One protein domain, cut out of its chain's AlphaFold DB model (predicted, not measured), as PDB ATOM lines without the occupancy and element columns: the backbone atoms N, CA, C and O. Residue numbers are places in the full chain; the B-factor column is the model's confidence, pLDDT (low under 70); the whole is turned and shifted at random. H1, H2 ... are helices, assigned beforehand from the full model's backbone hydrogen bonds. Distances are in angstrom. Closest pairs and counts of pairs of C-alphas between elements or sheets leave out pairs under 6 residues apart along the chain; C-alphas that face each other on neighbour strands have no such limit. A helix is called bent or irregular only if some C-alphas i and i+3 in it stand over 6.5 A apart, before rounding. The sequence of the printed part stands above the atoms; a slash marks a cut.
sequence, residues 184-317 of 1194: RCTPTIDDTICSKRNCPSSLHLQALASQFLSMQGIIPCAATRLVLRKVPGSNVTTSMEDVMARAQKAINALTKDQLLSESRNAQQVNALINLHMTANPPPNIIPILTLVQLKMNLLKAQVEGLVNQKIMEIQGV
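Overview. This is residues 184 to 317 of the 1194 residues of an uncharacterized protein of Temnothorax longispinosus (UniProt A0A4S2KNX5). Five helices run up and down in one bundle: H1, H2 and H3 lie side by side in a row with the short H2 in its middle, and the hairpin of H4 and the long H5 covers one face of that row. At one end of the bundle H5 runs on until residues 312 to 317 stick out alone; toward the other end lies an irregular stretch, residues 184 to 199, and these two ends make the length of the whole. The printed part has 134 residues with five named helices, in the order H1, H2, H3, H4, H5, and no named strand; its class is all helix. It is compact, with a radius of gyration of the C-alphas of 16.1 A, and it spans 62 by 28 by 21 A.

Arrangement. The longest helix, H5, residues 286 to 316, touches H4, residues 256 to 278, with the C-alphas of Lys 300 and Ala 266 the closest at 5.9 A. These two run opposite ways at a shallow tilt of 24 degrees and form a helical hairpin. With its residues 288 to 299 alone H5 also touches H2, residues 218 to 228; the closest C-alphas are those of Val 292 and Ala 223, 6.4 A apart, at a shallow tilt of 12 degrees, opposite ways. With residues 295 to 303 alone it touches H3, residues 240 to 251, the same way at a shallow tilt of 23 degrees, the closest C-alphas being those of Leu 299 and Gln 248 at 6.9 A. H2 is the hub, touching four helices. It touches H4 through residues 262 to 269 of H4 alone, the same way at a shallow tilt of 32 degrees, with the C-alphas of Ile 219 and Ala 266 closest at 6.2 A. H2 and H3 form a helical hairpin at a shallow tilt of 13 degrees, and their closest C-alphas, those of Ala 222 and Val 243, are 6.1 A apart. H2 forms another helical hairpin with H1, residues 200 to 213, at a shallow tilt of 16 degrees, where the C-alphas of Thr 224 and Ala 209 come to 5.0 A. H1 is close to H4 but not clearly touching, the closest C-alphas being those of Phe 212 and Val 269 at 6.8 A. H1 is apart from H3 and from H5. H3 and H4 are close but not clearly touching, with the C-alphas of Ile 251 and Leu 259 closest at 7.1 A; their tilt of 35.1 degrees is only just steep. In H1, H2, H3, H4 and H5 every pair of O i and N i+4 is within hydrogen-bond range.

Along the chain. H5 has 31 residues and measures 43.4 A from first to last C-alpha, from Ile 286 at (23.468, 23.444, -46.739) to Gly 316 at (39.528, -7.178, -72.980). H4 has 23 residues and measures 33.4 A. H1 begins with C-alpha 200 at (20.772, 22.588, -33.729); its 14 residues measure 19.8 A. H3, 12 residues, measures 16.4 A, and H2, 11 residues, 15.2 A.

Size, cuts and confidence. The two C-alphas farthest apart, those of Arg 184 and Val 317, are 62.4 A apart, and the printed part has no cut. The link from H2 to H3, 11 residues, is long; those from H1 to H2 and from H3 to H4 are tight, and that from H4 to H5 is short. The mean pLDDT of the printed part is 85.7; residues 184 to 195, residue 197 and residues 314 to 317 are under 70.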
ATOM      1  N   ARG A 184      28.184  33.039 -29.567       57.97
ATOM      2  CA  ARG A 184      29.185  33.505 -30.535       57.97
ATOM      3  C   ARG A 184      29.824  32.331 -31.275       57.97
ATOM      4  O   ARG A 184      30.640  31.597 -30.718       57.97
ATOM      5  N   CYS A 185      29.492  32.176 -32.557       61.00
ATOM      6  CA  CYS A 185      30.296  31.346 -33.453       61.00
ATOM      7  C   CYS A 185      31.583  32.081 -33.809       61.00
ATOM      8  O   CYS A 185      31.547  33.103 -34.492       61.00
ATOM      9  N   THR A 186      32.711  31.538 -33.371       57.56
ATOM     10  CA  THR A 186      34.041  31.941 -33.825       57.56
ATOM     11  C   THR A 186      34.234  31.502 -35.280       57.56
ATOM     12  O   THR A 186      34.169  30.297 -35.540       57.56
ATOM     13  N   PRO A 187      34.474  32.413 -36.238       54.28
ATOM     14  CA  PRO A 187      34.853  32.019 -37.587       54.28
ATOM     15  C   PRO A 187      36.268  31.430 -37.563       54.28
ATOM     16  O   PRO A 187      37.254  32.155 -37.457       54.28
ATOM     17  N   THR A 188      36.365  30.105 -37.635       57.53
ATOM     18  CA  THR A 188      37.617  29.411 -37.956       57.53
ATOM     19  C   THR A 188      37.911  29.504 -39.452       57.53
ATOM     20  O   THR A 188      36.996  29.659 -40.258       57.53
ATOM     21  N   ILE A 189      39.194  29.409 -39.813       56.88
ATOM     22  CA  ILE A 189      39.684  29.558 -41.196       56.88
ATOM     23  C   ILE A 189      39.028  28.512 -42.126       56.88
ATOM     24  O   ILE A 189      38.582  28.853 -43.217       56.88
ATOM     25  N   ASP A 190      38.847  27.278 -41.640       54.31
ATOM     26  CA  ASP A 190      38.147  26.180 -42.330       54.31
ATOM     27  C   ASP A 190      36.658  26.077 -41.903       54.31
ATOM     28  O   ASP A 190      36.244  25.101 -41.266       54.31
ATOM     29  N   ASP A 191      35.841  27.052 -42.313       61.31
ATOM     30  CA  ASP A 191      34.397  27.227 -42.030       61.31
ATOM     31  C   ASP A 191      33.999  27.661 -40.602       61.31
ATOM     32  O   ASP A 191      34.706  27.479 -39.612       61.31
ATOM     33  N   THR A 192      32.782  28.209 -40.492       59.72
ATOM     34  CA  THR A 192      32.162  28.730 -39.258       59.72
ATOM     35  C   THR A 192      31.590  27.627 -38.354       59.72
ATOM     36  O   THR A 192      30.376  27.514 -38.159       59.72
ATOM     37  N   ILE A 193      32.464  26.812 -37.757       60.12
ATOM     38  CA  ILE A 193      32.058  25.815 -36.755       60.12
ATOM     39  C   ILE A 193      31.413  26.525 -35.554       60.12
ATOM     40  O   ILE A 193      31.991  27.423 -34.942       60.12
ATOM     41  N   CYS A 194      30.199  26.109 -35.186       68.94
ATOM     42  CA  CYS A 194      29.562  26.605 -33.972       68.94
ATOM     43  C   CYS A 194      30.218  25.982 -32.741       68.94
ATOM     44  O   CYS A 194      30.127  24.778 -32.555       68.94
ATOM     45  N   SER A 195      30.807  26.799 -31.870       66.69
ATOM     46  CA  SER A 195      31.455  26.384 -30.616       66.69
ATOM     47  C   SER A 195      30.524  25.650 -29.632       66.69
ATOM     48  O   SER A 195      30.984  24.845 -28.818       66.69
ATOM     49  N   LYS A 196      29.208  25.893 -29.695       72.50
ATOM     50  CA  LYS A 196      28.226  25.359 -28.742       72.50
ATOM     51  C   LYS A 196      27.782  23.949 -29.148       72.50
ATOM     52  O   LYS A 196      27.043  23.782 -30.116       72.50
ATOM     53  N   ARG A 197      28.172  22.933 -28.360       69.25
ATOM     54  CA  ARG A 197      27.831  21.504 -28.578       69.25
ATOM     55  C   ARG A 197      26.343  21.270 -28.886       69.25
ATOM     56  O   ARG A 197      26.025  20.498 -29.787       69.25
ATOM     57  N   ASN A 198      25.463  22.003 -28.198       77.69
ATOM     58  CA  ASN A 198      24.001  21.899 -28.291       77.69
ATOM     59  C   ASN A 198      23.383  22.741 -29.430       77.69
ATOM     60  O   ASN A 198      22.172  22.953 -29.453       77.69
ATOM     61  N   CYS A 199      24.180  23.275 -30.361       81.88
ATOM     62  CA  CYS A 199      23.654  23.982 -31.527       81.88
ATOM     63  C   CYS A 199      22.787  23.033 -32.380       81.88
ATOM     64  O   CYS A 199      23.255  21.937 -32.696       81.88
ATOM     65  N   PRO A 200      21.587  23.431 -32.849       79.00
ATOM     66  CA  PRO A 200      20.772  22.588 -33.729       79.00
ATOM     67  C   PRO A 200      21.527  22.108 -34.975       79.00
ATOM     68  O   PRO A 200      21.353  20.971 -35.404       79.00
ATOM     69  N   SER A 201      22.430  22.931 -35.526       81.56
ATOM     70  CA  SER A 201      23.281  22.514 -36.646       81.56
ATOM     71  C   SER A 201      24.327  21.462 -36.259       81.56
ATOM     72  O   SER A 201      24.579  20.562 -37.051       81.56
ATOM     73  N   SER A 202      24.876  21.519 -35.040       84.75
ATOM     74  CA  SER A 202      25.746  20.467 -34.491       84.75
ATOM     75  C   SER A 202      24.974  19.152 -34.339       84.75
ATOM     76  O   SER A 202      25.411  18.123 -34.845       84.75
ATOM     77  N   LEU A 203      23.780  19.200 -33.737       87.12
ATOM     78  CA  LEU A 203      22.936  18.024 -33.493       87.12
ATOM     79  C   LEU A 203      22.488  17.333 -34.795       87.12
ATOM     80  O   LEU A 203      22.575  16.112 -34.900       87.12
ATOM     81  N   HIS A 204      22.083  18.091 -35.822       87.38
ATOM     82  CA  HIS A 204      21.751  17.523 -37.138       87.38
ATOM     83  C   HIS A 204      22.963  16.868 -37.829       87.38
ATOM     84  O   HIS A 204      22.818  15.803 -38.427       87.38
ATOM     85  N   LEU A 205      24.157  17.465 -37.734       89.69
ATOM     86  CA  LEU A 205      25.385  16.874 -38.283       89.69
ATOM     87  C   LEU A 205      25.813  15.620 -37.497       89.69
ATOM     88  O   LEU A 205      26.239  14.640 -38.102       89.69
ATOM     89  N   GLN A 206      25.640  15.603 -36.172       90.69
ATOM     90  CA  GLN A 206      25.859  14.417 -35.335       90.69
ATOM     91  C   GLN A 206      24.894  13.277 -35.693       90.69
ATOM     92  O   GLN A 206      25.336  12.138 -35.842       90.69
ATOM     93  N   ALA A 207      23.606  13.572 -35.892       90.88
ATOM     94  CA  ALA A 207      22.614  12.582 -36.314       90.88
ATOM     95  C   ALA A 207      22.963  11.971 -37.683       90.88
ATOM     96  O   ALA A 207      22.983  10.747 -37.822       90.88
ATOM     97  N   LEU A 208      23.330  12.803 -38.666       91.38
ATOM     98  CA  LEU A 208      23.766  12.330 -39.983       91.38
ATOM     99  C   LEU A 208      25.055  11.495 -39.903       91.38
ATOM    100  O   LEU A 208      25.140  10.436 -40.521       91.38
ATOM    101  N   ALA A 209      26.043  11.917 -39.107       92.62
ATOM    102  CA  ALA A 209      27.258  11.137 -38.879       92.62
ATOM    103  C   ALA A 209      26.958   9.781 -38.216       92.62
ATOM    104  O   ALA A 209      27.539   8.773 -38.607       92.62
ATOM    105  N   SER A 210      26.017   9.726 -37.267       93.62
ATOM    106  CA  SER A 210      25.576   8.471 -36.644       93.62
ATOM    107  C   SER A 210      24.895   7.525 -37.637       93.62
ATOM    108  O   SER A 210      25.030   6.310 -37.511       93.62
ATOM    109  N   GLN A 211      24.182   8.057 -38.631       92.94
ATOM    110  CA  GLN A 211      23.587   7.259 -39.705       92.94
ATOM    111  C   GLN A 211      24.630   6.826 -40.746       92.94
ATOM    112  O   GLN A 211      24.543   5.724 -41.273       92.94
ATOM    113  N   PHE A 212      25.657   7.635 -41.027       92.44
ATOM    114  CA  PHE A 212      26.787   7.184 -41.847       92.44
ATOM    115  C   PHE A 212      27.607   6.087 -41.155       92.44
ATOM    116  O   PHE A 212      28.026   5.145 -41.821       92.44
ATOM    117  N   LEU A 213      27.766   6.151 -39.829       90.88
ATOM    118  CA  LEU A 213      28.428   5.114 -39.026       90.88
ATOM    119  C   LEU A 213      27.687   3.767 -39.009       90.88
ATOM    120  O   LEU A 213      28.322   2.748 -38.741       90.88
ATOM    121  N   SER A 214      26.380   3.725 -39.301       91.19
ATOM    122  CA  SER A 214      25.647   2.453 -39.414       91.19
ATOM    123  C   SER A 214      25.897   1.725 -40.742       91.19
ATOM    124  O   SER A 214      25.629   0.527 -40.842       91.19
ATOM    125  N   MET A 215      26.457   2.409 -41.747       91.62
ATOM    126  CA  MET A 215      26.850   1.822 -43.030       91.62
ATOM    127  C   MET A 215      28.329   1.424 -43.008       91.62
ATOM    128  O   MET A 215      29.223   2.263 -42.923       91.62
ATOM    129  N   GLN A 216      28.604   0.125 -43.132       89.44
ATOM    130  CA  GLN A 216      29.973  -0.386 -43.211       89.44
ATOM    131  C   GLN A 216      30.578  -0.095 -44.588       89.44
ATOM    132  O   GLN A 216      30.150  -0.678 -45.584       89.44
ATOM    133  N   GLY A 217      31.592   0.772 -44.648       93.12
ATOM    134  CA  GLY A 217      32.347   1.000 -45.878       93.12
ATOM    135  C   GLY A 217      33.388   2.116 -45.811       93.12
ATOM    136  O   GLY A 217      33.379   2.947 -44.897       93.12
ATOM    137  N   ILE A 218      34.265   2.170 -46.815       94.44
ATOM    138  CA  ILE A 218      35.270   3.237 -46.965       94.44
ATOM    139  C   ILE A 218      34.579   4.578 -47.201       94.44
ATOM    140  O   ILE A 218      34.915   5.575 -46.563       94.44
ATOM    141  N   ILE A 219      33.607   4.611 -48.111       94.31
ATOM    142  CA  ILE A 219      32.930   5.835 -48.525       94.31
ATOM    143  C   ILE A 219      32.008   6.375 -47.409       94.31
ATOM    144  O   ILE A 219      32.123   7.565 -47.100       94.31
ATOM    145  N   PRO A 220      31.188   5.558 -46.710       94.19
ATOM    146  CA  PRO A 220      30.527   5.970 -45.468       94.19
ATOM    147  C   PRO A 220      31.494   6.496 -44.396       94.19
ATOM    148  O   PRO A 220      31.232   7.538 -43.796       94.19
ATOM    149  N   CYS A 221      32.647   5.848 -44.189       95.06
ATOM    150  CA  CYS A 221      33.670   6.317 -43.247       95.06
ATOM    151  C   CYS A 221      34.258   7.683 -43.658       95.06
ATOM    152  O   CYS A 221      34.434   8.566 -42.814       95.06
ATOM    153  N   ALA A 222      34.506   7.901 -44.953       94.94
ATOM    154  CA  ALA A 222      34.964   9.184 -45.478       94.94
ATOM    155  C   ALA A 222      33.909  10.286 -45.275       94.94
ATOM    156  O   ALA A 222      34.219  11.329 -44.699       94.94
ATOM    157  N   ALA A 223      32.652  10.033 -45.654       94.38
ATOM    158  CA  ALA A 223      31.540  10.962 -45.449       94.38
ATOM    159  C   ALA A 223      31.330  11.288 -43.956       94.38
ATOM    160  O   ALA A 223      31.169  12.453 -43.596       94.38
ATOM    161  N   THR A 224      31.436  10.282 -43.078       94.94
ATOM    162  CA  THR A 224      31.412  10.453 -41.615       94.94
ATOM    163  C   THR A 224      32.500  11.416 -41.150       94.94
ATOM    164  O   THR A 224      32.207  12.364 -40.428       94.94
ATOM    165  N   ARG A 225      33.757  11.215 -41.571       93.31
ATOM    166  CA  ARG A 225      34.882  12.081 -41.174       93.31
ATOM    167  C   ARG A 225      34.706  13.518 -41.669       93.31
ATOM    168  O   ARG A 225      34.986  14.442 -40.910       93.31
ATOM    169  N   LEU A 226      34.203  13.713 -42.891       92.62
ATOM    170  CA  LEU A 226      33.918  15.046 -43.436       92.62
ATOM    171  C   LEU A 226      32.819  15.776 -42.644       92.62
ATOM    172  O   LEU A 226      32.983  16.954 -42.335       92.62
ATOM    173  N   VAL A 227      31.739  15.081 -42.260       92.44
ATOM    174  CA  VAL A 227      30.676  15.647 -41.408       92.44
ATOM    175  C   VAL A 227      31.187  15.932 -39.993       92.44
ATOM    176  O   VAL A 227      31.008  17.040 -39.489       92.44
ATOM    177  N   LEU A 228      31.873  14.974 -39.359       91.50
ATOM    178  CA  LEU A 228      32.398  15.135 -37.999       91.50
ATOM    179  C   LEU A 228      33.426  16.269 -37.896       91.50
ATOM    180  O   LEU A 228      33.424  16.962 -36.881       91.50
ATOM    181  N   ARG A 229      34.237  16.543 -38.930       90.12
ATOM    182  CA  ARG A 229      35.160  17.702 -38.957       90.12
ATOM    183  C   ARG A 229      34.441  19.052 -38.772       90.12
ATOM    184  O   ARG A 229      35.079  20.026 -38.395       90.12
ATOM    185  N   LYS A 230      33.124  19.126 -39.012       87.00
ATOM    186  CA  LYS A 230      32.296  20.333 -38.812       87.00
ATOM    187  C   LYS A 230      31.411  20.274 -37.556       87.00
ATOM    188  O   LYS A 230      30.665  21.215 -37.291       87.00
ATOM    189  N   VAL A 231      31.514  19.206 -36.758       86.81
ATOM    190  CA  VAL A 231      30.866  19.075 -35.443       86.81
ATOM    191  C   VAL A 231      31.816  19.582 -34.344       86.81
ATOM    192  O   VAL A 231      32.934  19.071 -34.234       86.81
ATOM    193  N   PRO A 232      31.401  20.532 -33.483       78.75
ATOM    194  CA  PRO A 232      32.226  21.005 -32.372       78.75
ATOM    195  C   PRO A 232      32.564  19.896 -31.376       78.75
ATOM    196  O   PRO A 232      31.687  19.183 -30.886       78.75
ATOM    197  N   GLY A 233      33.845  19.804 -31.016       80.88
ATOM    198  CA  GLY A 233      34.336  18.804 -30.069       80.88
ATOM    199  C   GLY A 233      34.513  17.403 -30.658       80.88
ATOM    200  O   GLY A 233      34.697  16.464 -29.888       80.88
ATOM    201  N   SER A 234      34.475  17.241 -31.985       82.25
ATOM    202  CA  SER A 234      35.061  16.053 -32.610       82.25
ATOM    203  C   SER A 234      36.589  16.191 -32.651       82.25
ATOM    204  O   SER A 234      37.123  17.268 -32.910       82.25
ATOM    205  N   ASN A 235      37.304  15.087 -32.438       80.88
ATOM    206  CA  ASN A 235      38.772  15.056 -32.505       80.88
ATOM    207  C   ASN A 235      39.284  14.826 -33.947       80.88
ATOM    208  O   ASN A 235      40.374  14.291 -34.149       80.88
ATOM    209  N   VAL A 236      38.488  15.164 -34.972       85.75
ATOM    210  CA  VAL A 236      38.793  14.872 -36.385       85.75
ATOM    211  C   VAL A 236      39.654  15.987 -36.987       85.75
ATOM    212  O   VAL A 236      39.185  16.841 -37.733       85.75
ATOM    213  N   THR A 237      40.946  15.965 -36.654       84.62
ATOM    214  CA  THR A 237      41.952  16.935 -37.126       84.62
ATOM    215  C   THR A 237      42.418  16.713 -38.569       84.62
ATOM    216  O   THR A 237      43.015  17.611 -39.155       84.62
ATOM    217  N   THR A 238      42.149  15.545 -39.165       88.56
ATOM    218  CA  THR A 238      42.553  15.222 -40.546       88.56
ATOM    219  C   THR A 238      41.979  16.219 -41.548       88.56
ATOM    220  O   THR A 238      40.775  16.490 -41.509       88.56
ATOM    221  N   SER A 239      42.804  16.705 -42.481       91.69
ATOM    222  CA  SER A 239      42.334  17.580 -43.558       91.69
ATOM    223  C   SER A 239      41.288  16.877 -44.435       91.69
ATOM    224  O   SER A 239      41.178  15.646 -44.469       91.69
ATOM    225  N   MET A 240      40.484  17.657 -45.154       90.31
ATOM    226  CA  MET A 240      39.505  17.107 -46.095       90.31
ATOM    227  C   MET A 240      40.209  16.351 -47.240       90.31
ATOM    228  O   MET A 240      39.732  15.317 -47.707       90.31
ATOM    229  N   GLU A 241      41.389  16.825 -47.618       93.19
ATOM    230  CA  GLU A 241      42.263  16.291 -48.653       93.19
ATOM    231  C   GLU A 241      42.922  14.981 -48.188       93.19
ATOM    232  O   GLU A 241      42.930  14.017 -48.949       93.19
ATOM    233  N   ASP A 242      43.346  14.879 -46.920       94.31
ATOM    234  CA  ASP A 242      43.776  13.624 -46.279       94.31
ATOM    235  C   ASP A 242      42.676  12.562 -46.297       94.31
ATOM    236  O   ASP A 242      42.931  11.407 -46.643       94.31
ATOM    237  N   VAL A 243      41.455  12.927 -45.886       94.00
ATOM    238  CA  VAL A 243      40.318  11.994 -45.843       94.00
ATOM    239  C   VAL A 243      40.038  11.457 -47.245       94.00
ATOM    240  O   VAL A 243      39.886  10.248 -47.421       94.00
ATOM    241  N   MET A 244      40.055  12.336 -48.247       95.00
ATOM    242  CA  MET A 244      39.865  11.971 -49.648       95.00
ATOM    243  C   MET A 244      41.011  11.123 -50.201       95.00
ATOM    244  O   MET A 244      40.746  10.092 -50.808       95.00
ATOM    245  N   ALA A 245      42.272  11.487 -49.963       94.69
ATOM    246  CA  ALA A 245      43.433  10.732 -50.434       94.69
ATOM    247  C   ALA A 245      43.518   9.335 -49.792       94.69
ATOM    248  O   ALA A 245      43.844   8.357 -50.467       94.69
ATOM    249  N   ARG A 246      43.170   9.212 -48.502       95.31
ATOM    250  CA  ARG A 246      43.090   7.922 -47.796       95.31
ATOM    251  C   ARG A 246      41.945   7.063 -48.330       95.31
ATOM    252  O   ARG A 246      42.170   5.885 -48.596       95.31
ATOM    253  N   ALA A 247      40.761   7.642 -48.550       94.62
ATOM    254  CA  ALA A 247      39.631   6.938 -49.159       94.62
ATOM    255  C   ALA A 247      39.963   6.468 -50.586       94.62
ATOM    256  O   ALA A 247      39.822   5.288 -50.887       94.62
ATOM    257  N   GLN A 248      40.505   7.353 -51.427       94.75
ATOM    258  CA  GLN A 248      40.983   7.069 -52.784       94.75
ATOM    259  C   GLN A 248      41.986   5.900 -52.801       94.75
ATOM    260  O   GLN A 248      41.812   4.941 -53.554       94.75
ATOM    261  N   LYS A 249      43.013   5.950 -51.936       96.19
ATOM    262  CA  LYS A 249      44.041   4.902 -51.816       96.19
ATOM    263  C   LYS A 249      43.457   3.564 -51.359       96.19
ATOM    264  O   LYS A 249      43.854   2.532 -51.890       96.19
ATOM    265  N   ALA A 250      42.534   3.573 -50.400       94.75
ATOM    266  CA  ALA A 250      41.902   2.354 -49.904       94.75
ATOM    267  C   ALA A 250      40.934   1.747 -50.939       94.75
ATOM    268  O   ALA A 250      40.951   0.539 -51.145       94.75
ATOM    269  N   ILE A 251      40.173   2.575 -51.666       94.56
ATOM    270  CA  ILE A 251      39.305   2.139 -52.774       94.56
ATOM    271  C   ILE A 251      40.126   1.483 -53.900       94.56
ATOM    272  O   ILE A 251      39.725   0.445 -54.417       94.56
ATOM    273  N   ASN A 252      41.307   2.023 -54.234       92.69
ATOM    274  CA  ASN A 252      42.230   1.413 -55.205       92.69
ATOM    275  C   ASN A 252      42.736   0.011 -54.801       92.69
ATOM    276  O   ASN A 252      43.239  -0.710 -55.660       92.69
ATOM    277  N   ALA A 253      42.646  -0.360 -53.520       93.75
ATOM    278  CA  ALA A 253      43.104  -1.647 -52.993       93.75
ATOM    279  C   ALA A 253      41.978  -2.686 -52.826       93.75
ATOM    280  O   ALA A 253      42.247  -3.809 -52.403       93.75
ATOM    281  N   LEU A 254      40.726  -2.329 -53.134       92.50
ATOM    282  CA  LEU A 254      39.580  -3.220 -52.964       92.50
ATOM    283  C   LEU A 254      39.522  -4.333 -54.015       92.50
ATOM    284  O   LEU A 254      39.830  -4.135 -55.194       92.50
ATOM    285  N   THR A 255      39.027  -5.500 -53.597       92.25
ATOM    286  CA  THR A 255      38.635  -6.565 -54.524       92.25
ATOM    287  C   THR A 255      37.399  -6.163 -55.331       92.25
ATOM    288  O   THR A 255      36.706  -5.188 -55.027       92.25
ATOM    289  N   LYS A 256      37.091  -6.940 -56.375       87.69
ATOM    290  CA  LYS A 256      35.931  -6.704 -57.240       87.69
ATOM    291  C   LYS A 256      34.634  -6.601 -56.434       87.69
ATOM    292  O   LYS A 256      33.940  -5.597 -56.536       87.69
ATOM    293  N   ASP A 257      34.336  -7.584 -55.592       87.31
ATOM    294  CA  ASP A 257      33.082  -7.622 -54.830       87.31
ATOM    295  C   ASP A 257      33.006  -6.507 -53.780       87.31
ATOM    296  O   ASP A 257      31.935  -5.944 -53.552       87.31
ATOM    297  N   GLN A 258      34.153  -6.106 -53.224       91.81
ATOM    298  CA  GLN A 258      34.255  -4.965 -52.316       91.81
ATOM    299  C   GLN A 258      34.005  -3.622 -53.029       91.81
ATOM    300  O   GLN A 258      33.292  -2.771 -52.500       91.81
ATOM    301  N   LEU A 259      34.520  -3.422 -54.251       90.75
ATOM    302  CA  LEU A 259      34.178  -2.252 -55.079       90.75
ATOM    303  C   LEU A 259      32.674  -2.202 -55.383       90.75
ATOM    304  O   LEU A 259      32.057  -1.137 -55.391       90.75
ATOM    305  N   LEU A 260      32.066  -3.365 -55.614       88.38
ATOM    306  CA  LEU A 260      30.641  -3.491 -55.897       88.38
ATOM    307  C   LEU A 260      29.774  -3.243 -54.643       88.38
ATOM    308  O   LEU A 260      28.695  -2.658 -54.771       88.38
ATOM    309  N   SER A 261      30.246  -3.585 -53.435       92.75
ATOM    310  CA  SER A 261      29.607  -3.152 -52.182       92.75
ATOM    311  C   SER A 261      29.808  -1.659 -51.909       92.75
ATOM    312  O   SER A 261      28.832  -0.978 -51.603       92.75
ATOM    313  N   GLU A 262      31.010  -1.105 -52.117       93.44
ATOM    314  CA  GLU A 262      31.242   0.342 -51.987       93.44
ATOM    315  C   GLU A 262      30.396   1.161 -52.964       93.44
ATOM    316  O   GLU A 262      29.934   2.237 -52.605       93.44
ATOM    317  N   SER A 263      30.113   0.654 -54.169       92.12
ATOM    318  CA  SER A 263      29.196   1.315 -55.106       92.12
ATOM    319  C   SER A 263      27.768   1.419 -54.545       92.12
ATOM    320  O   SER A 263      27.132   2.472 -54.646       92.12
ATOM    321  N   ARG A 264      27.274   0.372 -53.863       91.94
ATOM    322  CA  ARG A 264      25.976   0.406 -53.157       91.94
ATOM    323  C   ARG A 264      26.013   1.353 -51.956       91.94
ATOM    324  O   ARG A 264      25.127   2.196 -51.833       91.94
ATOM    325  N   ASN A 265      27.056   1.272 -51.131       93.69
ATOM    326  CA  ASN A 265      27.283   2.183 -50.003       93.69
ATOM    327  C   ASN A 265      27.313   3.647 -50.477       93.69
ATOM    328  O   ASN A 265      26.715   4.530 -49.859       93.69
ATOM    329  N   ALA A 266      27.948   3.900 -51.625       92.56
ATOM    330  CA  ALA A 266      28.035   5.217 -52.230       92.56
ATOM    331  C   ALA A 266      26.665   5.750 -52.672       92.56
ATOM    332  O   ALA A 266      26.383   6.936 -52.515       92.56
ATOM    333  N   GLN A 267      25.790   4.886 -53.188       91.88
ATOM    334  CA  GLN A 267      24.412   5.249 -53.523       91.88
ATOM    335  C   GLN A 267      23.566   5.511 -52.265       91.88
ATOM    336  O   GLN A 267      22.807   6.478 -52.246       91.88
ATOM    337  N   GLN A 268      23.728   4.716 -51.201       93.69
ATOM    338  CA  GLN A 268      22.988   4.870 -49.939       93.69
ATOM    339  C   GLN A 268      23.338   6.169 -49.199       93.69
ATOM    340  O   GLN A 268      22.443   6.943 -48.864       93.69
ATOM    341  N   VAL A 269      24.630   6.464 -49.010       93.12
ATOM    342  CA  VAL A 269      25.099   7.728 -48.409       93.12
ATOM    343  C   VAL A 269      24.610   8.933 -49.221       93.12
ATOM    344  O   VAL A 269      24.136   9.909 -48.647       93.12
ATOM    345  N   ASN A 270      24.660   8.858 -50.554       93.00
ATOM    346  CA  ASN A 270      24.183   9.915 -51.450       93.00
ATOM    347  C   ASN A 270      22.660  10.123 -51.319       93.00
ATOM    348  O   ASN A 270      22.199  11.249 -51.140       93.00
ATOM    349  N   ALA A 271      21.867   9.047 -51.299       92.81
ATOM    350  CA  ALA A 271      20.429   9.127 -51.033       92.81
ATOM    351  C   ALA A 271      20.124   9.753 -49.657       92.81
ATOM    352  O   ALA A 271      19.207  10.567 -49.543       92.81
ATOM    353  N   LEU A 272      20.922   9.439 -48.634       92.69
ATOM    354  CA  LEU A 272      20.755   9.967 -47.282       92.69
ATOM    355  C   LEU A 272      21.126  11.456 -47.161       92.69
ATOM    356  O   LEU A 272      20.427  12.194 -46.464       92.69
ATOM    357  N   ILE A 273      22.163  11.922 -47.869       91.88
ATOM    358  CA  ILE A 273      22.485  13.358 -47.981       91.88
ATOM    359  C   ILE A 273      21.332  14.097 -48.664       91.88
ATOM    360  O   ILE A 273      20.870  15.114 -48.151       91.88
ATOM    361  N   ASN A 274      20.822  13.571 -49.783       91.88
ATOM    362  CA  ASN A 274      19.691  14.175 -50.485       91.88
ATOM    363  C   ASN A 274      18.424  14.217 -49.616       91.88
ATOM    364  O   ASN A 274      17.731  15.230 -49.621       91.88
ATOM    365  N   LEU A 275      18.154  13.179 -48.814       91.50
ATOM    366  CA  LEU A 275      17.059  13.184 -47.837       91.50
ATOM    367  C   LEU A 275      17.228  14.302 -46.791       91.50
ATOM    368  O   LEU A 275      16.274  15.010 -46.480       91.50
ATOM    369  N   HIS A 276      18.445  14.518 -46.287       87.38
ATOM    370  CA  HIS A 276      18.725  15.616 -45.355       87.38
ATOM    371  C   HIS A 276      18.662  16.996 -46.018       87.38
ATOM    372  O   HIS A 276      18.299  17.963 -45.355       87.38
ATOM    373  N   MET A 277      18.958  17.093 -47.317       86.19
ATOM    374  CA  MET A 277      18.788  18.316 -48.107       86.19
ATOM    375  C   MET A 277      17.310  18.634 -48.383       86.19
ATOM    376  O   MET A 277      16.937  19.806 -48.369       86.19
ATOM    377  N   THR A 278      16.448  17.629 -48.579       87.81
ATOM    378  CA  THR A 278      14.996  17.835 -48.750       87.81
ATOM    379  C   THR A 278      14.253  18.060 -47.432       87.81
ATOM    380  O   THR A 278      13.193  18.682 -47.436       87.81
ATOM    381  N   ALA A 279      14.816  17.646 -46.292       86.12
ATOM    382  CA  ALA A 279      14.238  17.822 -44.954       86.12
ATOM    383  C   ALA A 279      14.286  19.268 -44.396       86.12
ATOM    384  O   ALA A 279      14.165  19.461 -43.189       86.12
ATOM    385  N   ASN A 280      14.452  20.288 -45.250       80.38
ATOM    386  CA  ASN A 280      14.639  21.702 -44.882       80.38
ATOM    387  C   ASN A 280      15.745  21.916 -43.822       80.38
ATOM    388  O   ASN A 280      15.472  22.432 -42.731       80.38
ATOM    389  N   PRO A 281      17.001  21.528 -44.111       83.38
ATOM    390  CA  PRO A 281      18.089  21.633 -43.146       83.38
ATOM    391  C   PRO A 281      18.367  23.107 -42.793       83.38
ATOM    392  O   PRO A 281      18.251  23.982 -43.657       83.38
ATOM    393  N   PRO A 282      18.791  23.414 -41.549       83.25
ATOM    394  CA  PRO A 282      19.214  24.759 -41.168       83.25
ATOM    395  C   PRO A 282      20.216  25.354 -42.178       83.25
ATOM    396  O   PRO A 282      21.175  24.661 -42.519       83.25
ATOM    397  N   PRO A 283      20.082  26.623 -42.621       80.12
ATOM    398  CA  PRO A 283      20.862  27.155 -43.749       80.12
ATOM    399  C   PRO A 283      22.388  27.019 -43.641       80.12
ATOM    400  O   PRO A 283      23.057  26.865 -44.657       80.12
ATOM    401  N   ASN A 284      22.945  27.003 -42.424       79.69
ATOM    402  CA  ASN A 284      24.384  26.804 -42.184       79.69
ATOM    403  C   ASN A 284      24.881  25.391 -42.563       79.69
ATOM    404  O   ASN A 284      26.078  25.182 -42.724       79.69
ATOM    405  N   ILE A 285      23.977  24.412 -42.661       85.00
ATOM    406  CA  ILE A 285      24.280  23.011 -42.980       85.00
ATOM    407  C   ILE A 285      24.292  22.776 -44.496       85.00
ATOM    408  O   ILE A 285      25.004  21.893 -44.965       85.00
ATOM    409  N   ILE A 286      23.568  23.586 -45.277       86.75
ATOM    410  CA  ILE A 286      23.468  23.444 -46.739       86.75
ATOM    411  C   ILE A 286      24.855  23.458 -47.423       86.75
ATOM    412  O   ILE A 286      25.104  22.556 -48.229       86.75
ATOM    413  N   PRO A 287      25.802  24.366 -47.090       87.56
ATOM    414  CA  PRO A 287      27.161  24.316 -47.640       87.56
ATOM    415  C   PRO A 287      27.915  23.040 -47.251       87.56
ATOM    416  O   PRO A 287      28.571  22.438 -48.095       87.56
ATOM    417  N   ILE A 288      27.771  22.582 -46.002       87.81
ATOM    418  CA  ILE A 288      28.457  21.392 -45.477       87.81
ATOM    419  C   ILE A 288      27.961  20.131 -46.193       87.81
ATOM    420  O   ILE A 288      28.771  19.341 -46.674       87.81
ATOM    421  N   LEU A 289      26.643  19.959 -46.334       90.12
ATOM    422  CA  LEU A 289      26.063  18.838 -47.081       90.12
ATOM    423  C   LEU A 289      26.430  18.895 -48.563       90.12
ATOM    424  O   LEU A 289      26.735  17.857 -49.138       90.12
ATOM    425  N   THR A 290      26.471  20.086 -49.166       91.62
ATOM    426  CA  THR A 290      26.891  20.260 -50.566       91.62
ATOM    427  C   THR A 290      28.367  19.888 -50.756       91.62
ATOM    428  O   THR A 290      28.704  19.170 -51.694       91.62
ATOM    429  N   LEU A 291      29.250  20.296 -49.840       92.06
ATOM    430  CA  LEU A 291      30.671  19.945 -49.858       92.06
ATOM    431  C   LEU A 291      30.882  18.434 -49.697       92.06
ATOM    432  O   LEU A 291      31.608  17.825 -50.488       92.06
ATOM    433  N   VAL A 292      30.198  17.817 -48.726       91.75
ATOM    434  CA  VAL A 292      30.192  16.357 -48.554       91.75
ATOM    435  C   VAL A 292      29.677  15.693 -49.831       91.75
ATOM    436  O   VAL A 292      30.353  14.813 -50.343       91.75
ATOM    437  N   GLN A 293      28.565  16.154 -50.410       93.75
ATOM    438  CA  GLN A 293      27.968  15.612 -51.636       93.75
ATOM    439  C   GLN A 293      28.896  15.690 -52.862       93.75
ATOM    440  O   GLN A 293      28.919  14.765 -53.678       93.75
ATOM    441  N   LEU A 294      29.679  16.762 -53.003       94.44
ATOM    442  CA  LEU A 294      30.645  16.922 -54.094       94.44
ATOM    443  C   LEU A 294      31.840  15.973 -53.937       94.44
ATOM    444  O   LEU A 294      32.164  15.228 -54.864       94.44
ATOM    445  N   LYS A 295      32.453  15.931 -52.747       93.31
ATOM    446  CA  LYS A 295      33.544  14.990 -52.432       93.31
ATOM    447  C   LYS A 295      33.069  13.527 -52.531       93.31
ATOM    448  O   LYS A 295      33.767  12.676 -53.075       93.31
ATOM    449  N   MET A 296      31.838  13.260 -52.106       92.25
ATOM    450  CA  MET A 296      31.139  11.980 -52.222       92.25
ATOM    451  C   MET A 296      30.958  11.531 -53.680       92.25
ATOM    452  O   MET A 296      31.246  10.383 -54.020       92.25
ATOM    453  N   ASN A 297      30.525  12.437 -54.563       93.06
ATOM    454  CA  ASN A 297      30.386  12.151 -55.993       93.06
ATOM    455  C   ASN A 297      31.738  11.830 -56.653       93.06
ATOM    456  O   ASN A 297      31.782  10.982 -57.543       93.06
ATOM    457  N   LEU A 298      32.841  12.431 -56.186       94.94
ATOM    458  CA  LEU A 298      34.188  12.092 -56.653       94.94
ATOM    459  C   LEU A 298      34.598  10.663 -56.245       94.94
ATOM    460  O   LEU A 298      35.058   9.907 -57.097       94.94
ATOM    461  N   LEU A 299      34.362  10.255 -54.988       92.12
ATOM    462  CA  LEU A 299      34.610   8.869 -54.544       92.12
ATOM    463  C   LEU A 299      33.711   7.848 -55.264       92.12
ATOM    464  O   LEU A 299      34.150   6.739 -55.568       92.12
ATOM    465  N   LYS A 300      32.469   8.227 -55.590       94.00
ATOM    466  CA  LYS A 300      31.569   7.404 -56.408       94.00
ATOM    467  C   LYS A 300      32.125   7.207 -57.826       94.00
ATOM    468  O   LYS A 300      32.233   6.070 -58.273       94.00
ATOM    469  N   ALA A 301      32.512   8.287 -58.510       92.81
ATOM    470  CA  ALA A 301      33.073   8.223 -59.863       92.81
ATOM    471  C   ALA A 301      34.386   7.416 -59.913       92.81
ATOM    472  O   ALA A 301      34.622   6.672 -60.862       92.81
ATOM    473  N   GLN A 302      35.199   7.509 -58.858       91.62
ATOM    474  CA  GLN A 302      36.370   6.664 -58.604       91.62
ATOM    475  C   GLN A 302      36.004   5.164 -58.564       91.62
ATOM    476  O   GLN A 302      36.598   4.371 -59.296       91.62
ATOM    477  N   VAL A 303      35.007   4.760 -57.763       92.25
ATOM    478  CA  VAL A 303      34.555   3.354 -57.704       92.25
ATOM    479  C   VAL A 303      33.981   2.896 -59.043       92.25
ATOM    480  O   VAL A 303      34.341   1.826 -59.525       92.25
ATOM    481  N   GLU A 304      33.123   3.697 -59.678       89.88
ATOM    482  CA  GLU A 304      32.540   3.365 -60.983       89.88
ATOM    483  C   GLU A 304      33.620   3.253 -62.074       89.88
ATOM    484  O   GLU A 304      33.546   2.363 -62.923       89.88
ATOM    485  N   GLY A 305      34.670   4.077 -62.018       90.56
ATOM    486  CA  GLY A 305      35.856   3.974 -62.868       90.56
ATOM    487  C   GLY A 305      36.598   2.648 -62.692       90.56
ATOM    488  O   GLY A 305      36.815   1.940 -63.675       90.56
ATOM    489  N   LEU A 306      36.920   2.262 -61.451       88.19
ATOM    490  CA  LEU A 306      37.592   0.988 -61.154       88.19
ATOM    491  C   LEU A 306      36.728  -0.233 -61.488       88.19
ATOM    492  O   LEU A 306      37.242  -1.216 -62.017       88.19
ATOM    493  N   VAL A 307      35.418  -0.178 -61.233       87.31
ATOM    494  CA  VAL A 307      34.474  -1.237 -61.619       87.31
ATOM    495  C   VAL A 307      34.467  -1.405 -63.138       87.31
ATOM    496  O   VAL A 307      34.632  -2.522 -63.625       87.31
ATOM    497  N   ASN A 308      34.356  -0.313 -63.902       86.69
ATOM    498  CA  ASN A 308      34.422  -0.366 -65.362       86.69
ATOM    499  C   ASN A 308      35.795  -0.846 -65.863       86.69
ATOM    500  O   ASN A 308      35.840  -1.670 -66.774       86.69
ATOM    501  N   GLN A 309      36.902  -0.425 -65.240       85.19
ATOM    502  CA  GLN A 309      38.241  -0.930 -65.555       85.19
ATOM    503  C   GLN A 309      38.341  -2.443 -65.315       85.19
ATOM    504  O   GLN A 309      38.769  -3.164 -66.209       85.19
ATOM    505  N   LYS A 310      37.898  -2.955 -64.159       80.56
ATOM    506  CA  LYS A 310      37.928  -4.395 -63.849       80.56
ATOM    507  C   LYS A 310      37.015  -5.206 -64.770       80.56
ATOM    508  O   LYS A 310      37.367  -6.319 -65.151       80.56
ATOM    509  N   ILE A 311      35.878  -4.649 -65.189       75.31
ATOM    510  CA  ILE A 311      35.023  -5.246 -66.225       75.31
ATOM    511  C   ILE A 311      35.752  -5.280 -67.578       75.31
ATOM    512  O   ILE A 311      35.706  -6.303 -68.257       75.31
ATOM    513  N   MET A 312      36.454  -4.210 -67.963       76.50
ATOM    514  CA  MET A 312      37.238  -4.158 -69.203       76.50
ATOM    515  C   MET A 312      38.462  -5.079 -69.182       76.50
ATOM    516  O   MET A 312      38.754  -5.687 -70.204       76.50
ATOM    517  N   GLU A 313      39.149  -5.235 -68.050       73.62
ATOM    518  CA  GLU A 313      40.250  -6.195 -67.889       73.62
ATOM    519  C   GLU A 313      39.750  -7.635 -68.104       73.62
ATOM    520  O   GLU A 313      40.344  -8.379 -68.881       73.62
ATOM    521  N   ILE A 314      38.603  -7.991 -67.513       64.25
ATOM    522  CA  ILE A 314      37.963  -9.313 -67.663       64.25
ATOM    523  C   ILE A 314      37.379  -9.533 -69.076       64.25
ATOM    524  O   ILE A 314      37.238 -10.669 -69.512       64.25
ATOM    525  N   GLN A 315      37.029  -8.476 -69.816       62.19
ATOM    526  CA  GLN A 315      36.433  -8.581 -71.162       62.19
ATOM    527  C   GLN A 315      37.402  -8.266 -72.319       62.19
ATOM    528  O   GLN A 315      36.997  -8.356 -73.482       62.19
ATOM    529  N   GLY A 316      38.632  -7.839 -72.023       50.41
ATOM    530  CA  GLY A 316      39.528  -7.178 -72.980       50.41
ATOM    531  C   GLY A 316      40.699  -8.016 -73.493       50.41
ATOM    532  O   GLY A 316      41.355  -7.609 -74.454       50.41
ATOM    533  N   VAL A 317      40.979  -9.173 -72.890       43.84
ATOM    534  CA  VAL A 317      42.105 -10.026 -73.293       43.84
ATOM    535  C   VAL A 317      41.709 -10.867 -74.507       43.84
ATOM    536  O   VAL A 317      41.010 -11.864 -74.393       43.84
TER     537      VAL A 317